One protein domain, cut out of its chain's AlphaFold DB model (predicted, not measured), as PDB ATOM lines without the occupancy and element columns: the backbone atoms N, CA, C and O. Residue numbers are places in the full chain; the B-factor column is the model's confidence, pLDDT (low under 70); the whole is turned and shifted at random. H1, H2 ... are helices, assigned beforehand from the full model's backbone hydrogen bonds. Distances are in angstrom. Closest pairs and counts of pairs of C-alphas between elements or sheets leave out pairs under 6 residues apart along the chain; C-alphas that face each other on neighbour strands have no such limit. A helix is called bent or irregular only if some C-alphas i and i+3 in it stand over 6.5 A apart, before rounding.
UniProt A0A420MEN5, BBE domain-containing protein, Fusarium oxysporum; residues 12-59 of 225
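AT A GLANCE: This is residues 12 to 59 of the 225 residues of the protein "BBE domain-containing protein" of Fusarium oxysporum (UniProt A0A420MEN5). Two separate helices, H1 and the shorter H2, sit towards opposite ends of a loose, only just rod-like shape, with two stretches that have no named element, residues 12 to 19 and 35 to 44, between them. The far part of H1 sticks out with residues 29 to 34. The printed part has 48 residues, with H1 then H2 and no named strand: all helix, loose, radius of gyration of the C-alphas 12.7 A, spans 38 by 18 by 10 A.

HOW THE PARTS SIT: Look first at H1, residues 20 to 34, then at H2, residues 45 to 53: they are apart, with no C-alpha of the one within 8 A of the other. Every O i to N i+4 pair in H2 is within hydrogen-bond range, and 9 of 11 in H1.

IN THESE COORDINATES: Find C-alpha 20 at (-2.895, 18.215, 75.239); from there H1 runs 19.3 A to C-alpha 34. It is irregular: C-alphas 26 and 29 are 7.4 A apart. H2 runs 12.4 A, ending at C-alpha 53 at (1.217, 8.774, 57.156).

THE WHOLE: The C-alphas of Lys 33 and Asp 58, the two farthest apart, are 38.4 A apart. The link from H1 to H2 is short, with 10 residues. The printed part has no cut, and no printed residue has a pLDDT under 70.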
ATOM      1  N   VAL A  12       7.945   5.768  72.922       96.38
ATOM      2  CA  VAL A  12       6.494   5.589  72.976       96.38
ATOM      3  C   VAL A  12       5.859   6.650  72.103       96.38
ATOM      4  O   VAL A  12       6.198   7.828  72.216       96.38
ATOM      5  N   ASP A  13       4.908   6.232  71.282       95.69
ATOM      6  CA  ASP A  13       4.076   7.118  70.484       95.69
ATOM      7  C   ASP A  13       2.598   6.703  70.574       95.69
ATOM      8  O   ASP A  13       2.221   5.632  71.074       95.69
ATOM      9  N   GLY A  14       1.713   7.610  70.182       97.19
ATOM     10  CA  GLY A  14       0.287   7.339  70.163       97.19
ATOM     11  C   GLY A  14      -0.560   8.588  70.017       97.19
ATOM     12  O   GLY A  14      -0.068   9.711  70.019       97.19
ATOM     13  N   ALA A  15      -1.866   8.363  69.929       97.88
ATOM     14  CA  ALA A  15      -2.875   9.406  69.862       97.88
ATOM     15  C   ALA A  15      -3.765   9.389  71.109       97.88
ATOM     16  O   ALA A  15      -3.975   8.343  71.733       97.88
ATOM     17  N   PHE A  16      -4.321  10.550  71.438       98.06
ATOM     18  CA  PHE A  16      -5.300  10.733  72.502       98.06
ATOM     19  C   PHE A  16      -6.434  11.609  71.985       98.06
ATOM     20  O   PHE A  16      -6.193  12.657  71.392       98.06
ATOM     21  N   VAL A  17      -7.672  11.166  72.197       97.75
ATOM     22  CA  VAL A  17      -8.861  11.933  71.819       97.75
ATOM     23  C   VAL A  17      -9.143  12.942  72.927       97.75
ATOM     24  O   VAL A  17      -9.722  12.594  73.953       97.75
ATOM     25  N   GLY A  18      -8.700  14.178  72.718       97.56
ATOM     26  CA  GLY A  18      -8.870  15.286  73.651       97.56
ATOM     27  C   GLY A  18      -7.760  16.320  73.491       97.56
ATOM     28  O   GLY A  18      -7.006  16.307  72.519       97.56
ATOM     29  N   THR A  19      -7.666  17.227  74.452       97.75
ATOM     30  CA  THR A  19      -6.649  18.283  74.477       97.75
ATOM     31  C   THR A  19      -5.305  17.772  74.999       97.75
ATOM     32  O   THR A  19      -5.224  16.798  75.752       97.75
ATOM     33  N   GLU A  20      -4.226  18.488  74.682       97.69
ATOM     34  CA  GLU A  20      -2.895  18.215  75.239       97.69
ATOM     35  C   GLU A  20      -2.863  18.241  76.783       97.69
ATOM     36  O   GLU A  20      -2.161  17.442  77.406       97.69
ATOM     37  N   ALA A  21      -3.638  19.125  77.421       97.19
ATOM     38  CA  ALA A  21      -3.719  19.197  78.881       97.19
ATOM     39  C   ALA A  21      -4.348  17.927  79.486       97.19
ATOM     40  O   ALA A  21      -3.850  17.390  80.481       97.19
ATOM     41  N   GLU A  22      -5.416  17.418  78.867       98.31
ATOM     42  CA  GLU A  22      -6.063  16.165  79.263       98.31
ATOM     43  C   GLU A  22      -5.146  14.960  79.035       98.31
ATOM     44  O   GLU A  22      -5.049  14.109  79.920       98.31
ATOM     45  N   LEU A  23      -4.410  14.930  77.916       98.19
ATOM     46  CA  LEU A  23      -3.392  13.911  77.649       98.19
ATOM     47  C   LEU A  23      -2.325  13.895  78.751       98.19
ATOM     48  O   LEU A  23      -2.052  12.841  79.325       98.19
ATOM     49  N   LYS A  24      -1.726  15.051  79.072       96.81
ATOM     50  CA  LYS A  24      -0.681  15.155  80.107       96.81
ATOM     51  C   LYS A  24      -1.195  14.679  81.462       96.81
ATOM     52  O   LYS A  24      -0.521  13.902  82.135       96.81
ATOM     53  N   LYS A  25      -2.421  15.065  81.827       97.69
ATOM     54  CA  LYS A  25      -3.079  14.591  83.052       97.69
ATOM     55  C   LYS A  25      -3.299  13.076  83.037       97.69
ATOM     56  O   LYS A  25      -3.030  12.421  84.041       97.69
ATOM     57  N   ALA A  26      -3.766  12.518  81.920       97.88
ATOM     58  CA  ALA A  26      -4.014  11.086  81.774       97.88
ATOM     59  C   ALA A  26      -2.718  10.259  81.826       97.88
ATOM     60  O   ALA A  26      -2.701   9.180  82.419       97.88
ATOM     61  N   LEU A  27      -1.627  10.769  81.244       97.69
ATOM     62  CA  LEU A  27      -0.324  10.103  81.225       97.69
ATOM     63  C   LEU A  27       0.503  10.313  82.495       97.69
ATOM     64  O   LEU A  27       1.458   9.564  82.701       97.69
ATOM     65  N   GLN A  28       0.153  11.271  83.358       97.50
ATOM     66  CA  GLN A  28       0.949  11.629  84.537       97.50
ATOM     67  C   GLN A  28       1.420  10.421  85.373       97.50
ATOM     68  O   GLN A  28       2.605  10.384  85.710       97.50
ATOM     69  N   PRO A  29       0.588   9.396  85.664       98.00
ATOM     70  CA  PRO A  29       1.050   8.223  86.408       98.00
ATOM     71  C   PRO A  29       2.175   7.449  85.701       98.00
ATOM     72  O   PRO A  29       3.100   6.963  86.349       98.00
ATOM     73  N   LEU A  30       2.117   7.350  84.369       96.50
ATOM     74  CA  LEU A  30       3.128   6.677  83.554       96.50
ATOM     75  C   LEU A  30       4.419   7.502  83.473       96.50
ATOM     76  O   LEU A  30       5.509   6.957  83.638       96.50
ATOM     77  N   LEU A  31       4.288   8.818  83.281       95.69
ATOM     78  CA  LEU A  31       5.417   9.753  83.232       95.69
ATOM     79  C   LEU A  31       6.189   9.768  84.553       95.69
ATOM     80  O   LEU A  31       7.415   9.689  84.544       95.69
ATOM     81  N   THR A  32       5.483   9.779  85.689       97.56
ATOM     82  CA  THR A  32       6.097   9.676  87.021       97.56
ATOM     83  C   THR A  32       6.809   8.338  87.212       97.56
ATOM     84  O   THR A  32       7.914   8.315  87.745       97.56
ATOM     85  N   LYS A  33       6.219   7.226  86.751       96.62
ATOM     86  CA  LYS A  33       6.827   5.892  86.878       96.62
ATOM     87  C   LYS A  33       8.163   5.778  86.139       96.62
ATOM     88  O   LYS A  33       9.066   5.115  86.639       96.62
ATOM     89  N   PHE A  34       8.280   6.400  84.968       94.81
ATOM     90  CA  PHE A  34       9.500   6.353  84.156       94.81
ATOM     91  C   PHE A  34      10.422   7.563  84.339       94.81
ATOM     92  O   PHE A  34      11.536   7.545  83.829       94.81
ATOM     93  N   ASN A  35       9.985   8.587  85.077       95.94
ATOM     94  CA  ASN A  35      10.687   9.861  85.227       95.94
ATOM     95  C   ASN A  35      11.031  10.513  83.871       95.94
ATOM     96  O   ASN A  35      12.171  10.902  83.617       95.94
ATOM     97  N   VAL A  36      10.034  10.609  82.987       94.69
ATOM     98  CA  VAL A  36      10.167  11.171  81.630       94.69
ATOM     99  C   VAL A  36       9.154  12.284  81.374       94.69
ATOM    100  O   VAL A  36       8.168  12.430  82.095       94.69
ATOM    101  N   GLN A  37       9.398  13.067  80.324       91.94
ATOM    102  CA  GLN A  37       8.487  14.099  79.826       91.94
ATOM    103  C   GLN A  37       7.814  13.640  78.529       91.94
ATOM    104  O   GLN A  37       8.337  12.783  77.821       91.94
ATOM    105  N   VAL A  38       6.663  14.234  78.212       94.81
ATOM    106  CA  VAL A  38       5.934  13.987  76.960       94.81
ATOM    107  C   VAL A  38       5.959  15.232  76.080       94.81
ATOM    108  O   VAL A  38       5.691  16.338  76.552       94.81
ATOM    109  N   SER A  39       6.260  15.039  74.798       95.25
ATOM    110  CA  SER A  39       5.973  16.018  73.749       95.25
ATOM    111  C   SER A  39       4.649  15.644  73.093       95.25
ATOM    112  O   SER A  39       4.409  14.466  72.827       95.25
ATOM    113  N   ALA A  40       3.779  16.621  72.869       96.69
ATOM    114  CA  ALA A  40       2.464  16.401  72.288       96.69
ATOM    115  C   ALA A  40       2.057  17.595  71.425       96.69
ATOM    116  O   ALA A  40       2.538  18.710  71.608       96.69
ATOM    117  N   THR A  41       1.174  17.354  70.463       97.25
ATOM    118  CA  THR A  41       0.600  18.394  69.611       97.25
ATOM    119  C   THR A  41      -0.866  18.063  69.401       97.25
ATOM    120  O   THR A  41      -1.200  16.950  68.999       97.25
ATOM    121  N   THR A  42      -1.748  19.013  69.714       98.31
ATOM    122  CA  THR A  42      -3.179  18.863  69.425       98.31
ATOM    123  C   THR A  42      -3.416  19.215  67.965       98.31
ATOM    124  O   THR A  42      -3.013  20.286  67.515       98.31
ATOM    125  N   VAL A  43      -4.065  18.313  67.240       98.06
ATOM    126  CA  VAL A  43      -4.372  18.443  65.816       98.06
ATOM    127  C   VAL A  43      -5.811  18.003  65.563       98.06
ATOM    128  O   VAL A  43      -6.417  17.340  66.411       98.06
ATOM    129  N   ASP A  44      -6.367  18.361  64.411       98.12
ATOM    130  CA  ASP A  44      -7.625  17.772  63.960       98.12
ATOM    131  C   ASP A  44      -7.430  16.333  63.436       98.12
ATOM    132  O   ASP A  44      -6.322  15.789  63.388       98.12
ATOM    133  N   TRP A  45      -8.534  15.691  63.047       97.94
ATOM    134  CA  TRP A  45      -8.497  14.309  62.578       97.94
ATOM    135  C   TRP A  45      -7.669  14.117  61.303       97.94
ATOM    136  O   TRP A  45      -6.902  13.159  61.219       97.94
ATOM    137  N   ILE A  46      -7.806  14.994  60.305       97.69
ATOM    138  CA  ILE A  46      -7.093  14.802  59.036       97.69
ATOM    139  C   ILE A  46      -5.602  15.097  59.205       97.69
ATOM    140  O   ILE A  46      -4.763  14.389  58.654       97.69
ATOM    141  N   GLN A  47      -5.264  16.064  60.051       97.56
ATOM    142  CA  GLN A  47      -3.893  16.347  60.445       97.56
ATOM    143  C   GLN A  47      -3.262  15.158  61.182       97.56
ATOM    144  O   GLN A  47      -2.117  14.810  60.896       97.56
ATOM    145  N   LEU A  48      -4.008  14.473  62.060       97.88
ATOM    146  CA  LEU A  48      -3.547  13.237  62.704       97.88
ATOM    147  C   LEU A  48      -3.237  12.139  61.674       97.88
ATOM    148  O   LEU A  48      -2.197  11.487  61.769       97.88
ATOM    149  N   VAL A  49      -4.107  11.964  60.672       98.06
ATOM    150  CA  VAL A  49      -3.874  11.024  59.562       98.06
ATOM    151  C   VAL A  49      -2.598  11.396  58.806       98.06
ATOM    152  O   VAL A  49      -1.741  10.539  58.610       98.06
ATOM    153  N   THR A  50      -2.418  12.671  58.442       97.69
ATOM    154  CA  THR A  50      -1.203  13.125  57.740       97.69
ATOM    155  C   THR A  50       0.066  12.981  58.581       97.69
ATOM    156  O   THR A  50       1.118  12.655  58.042       97.69
ATOM    157  N   HIS A  51      -0.026  13.164  59.903       96.38
ATOM    158  CA  HIS A  51       1.100  12.994  60.817       96.38
ATOM    159  C   HIS A  51       1.612  11.550  60.807       96.38
ATOM    160  O   HIS A  51       2.808  11.327  60.627       96.38
ATOM    161  N   PHE A  52       0.711  10.572  60.952       96.69
ATOM    162  CA  PHE A  52       1.081   9.154  60.976       96.69
ATOM    163  C   PHE A  52       1.339   8.552  59.593       96.69
ATOM    164  O   PHE A  52       2.023   7.536  59.508       96.69
ATOM    165  N   ALA A  53       0.845   9.168  58.514       97.31
ATOM    166  CA  ALA A  53       1.217   8.774  57.156       97.31
ATOM    167  C   ALA A  53       2.711   9.009  56.874       97.31
ATOM    168  O   ALA A  53       3.316   8.252  56.121       97.31
ATOM    169  N   GLY A  54       3.314  10.017  57.511       94.62
ATOM    170  CA  GLY A  54       4.711  10.393  57.315       94.62
ATOM    171  C   GLY A  54       4.899  11.485  56.261       94.62
ATOM    172  O   GLY A  54       4.025  11.782  55.447       94.62
ATOM    173  N   ALA A  55       6.064  12.133  56.300       90.25
ATOM    174  CA  ALA A  55       6.372  13.241  55.403       90.25
ATOM    175  C   ALA A  55       6.429  12.782  53.936       90.25
ATOM    176  O   ALA A  55       7.022  11.753  53.625       90.25
ATOM    177  N   ASN A  56       5.878  13.601  53.033       91.50
ATOM    178  CA  ASN A  56       5.861  13.375  51.581       91.50
ATOM    179  C   ASN A  56       5.108  12.111  51.122       91.50
ATOM    180  O   ASN A  56       5.302  11.666  49.992       91.50
ATOM    181  N   VAL A  57       4.241  11.549  51.966       96.69
ATOM    182  CA  VAL A  57       3.336  10.462  51.581       96.69
ATOM    183  C   VAL A  57       2.028  11.053  51.063       96.69
ATOM    184  O   VAL A  57       1.431  11.920  51.703       96.69
ATOM    185  N   ASP A  58       1.576  10.588  49.898       96.75
ATOM    186  CA  ASP A  58       0.232  10.889  49.406       96.75
ATOM    187  C   ASP A  58      -0.806  10.225  50.326       96.75
ATOM    188  O   ASP A  58      -0.844   9.002  50.456       96.75
ATOM    189  N   VAL A  59      -1.632  11.040  50.987       97.19
ATOM    190  CA  VAL A  59      -2.673  10.591  51.931       97.19
ATOM    191  C   VAL A  59      -4.020  10.309  51.262       97.19
ATOM    192  O   VAL A  59      -4.960   9.889  51.938       97.19
TER     193      VAL A  59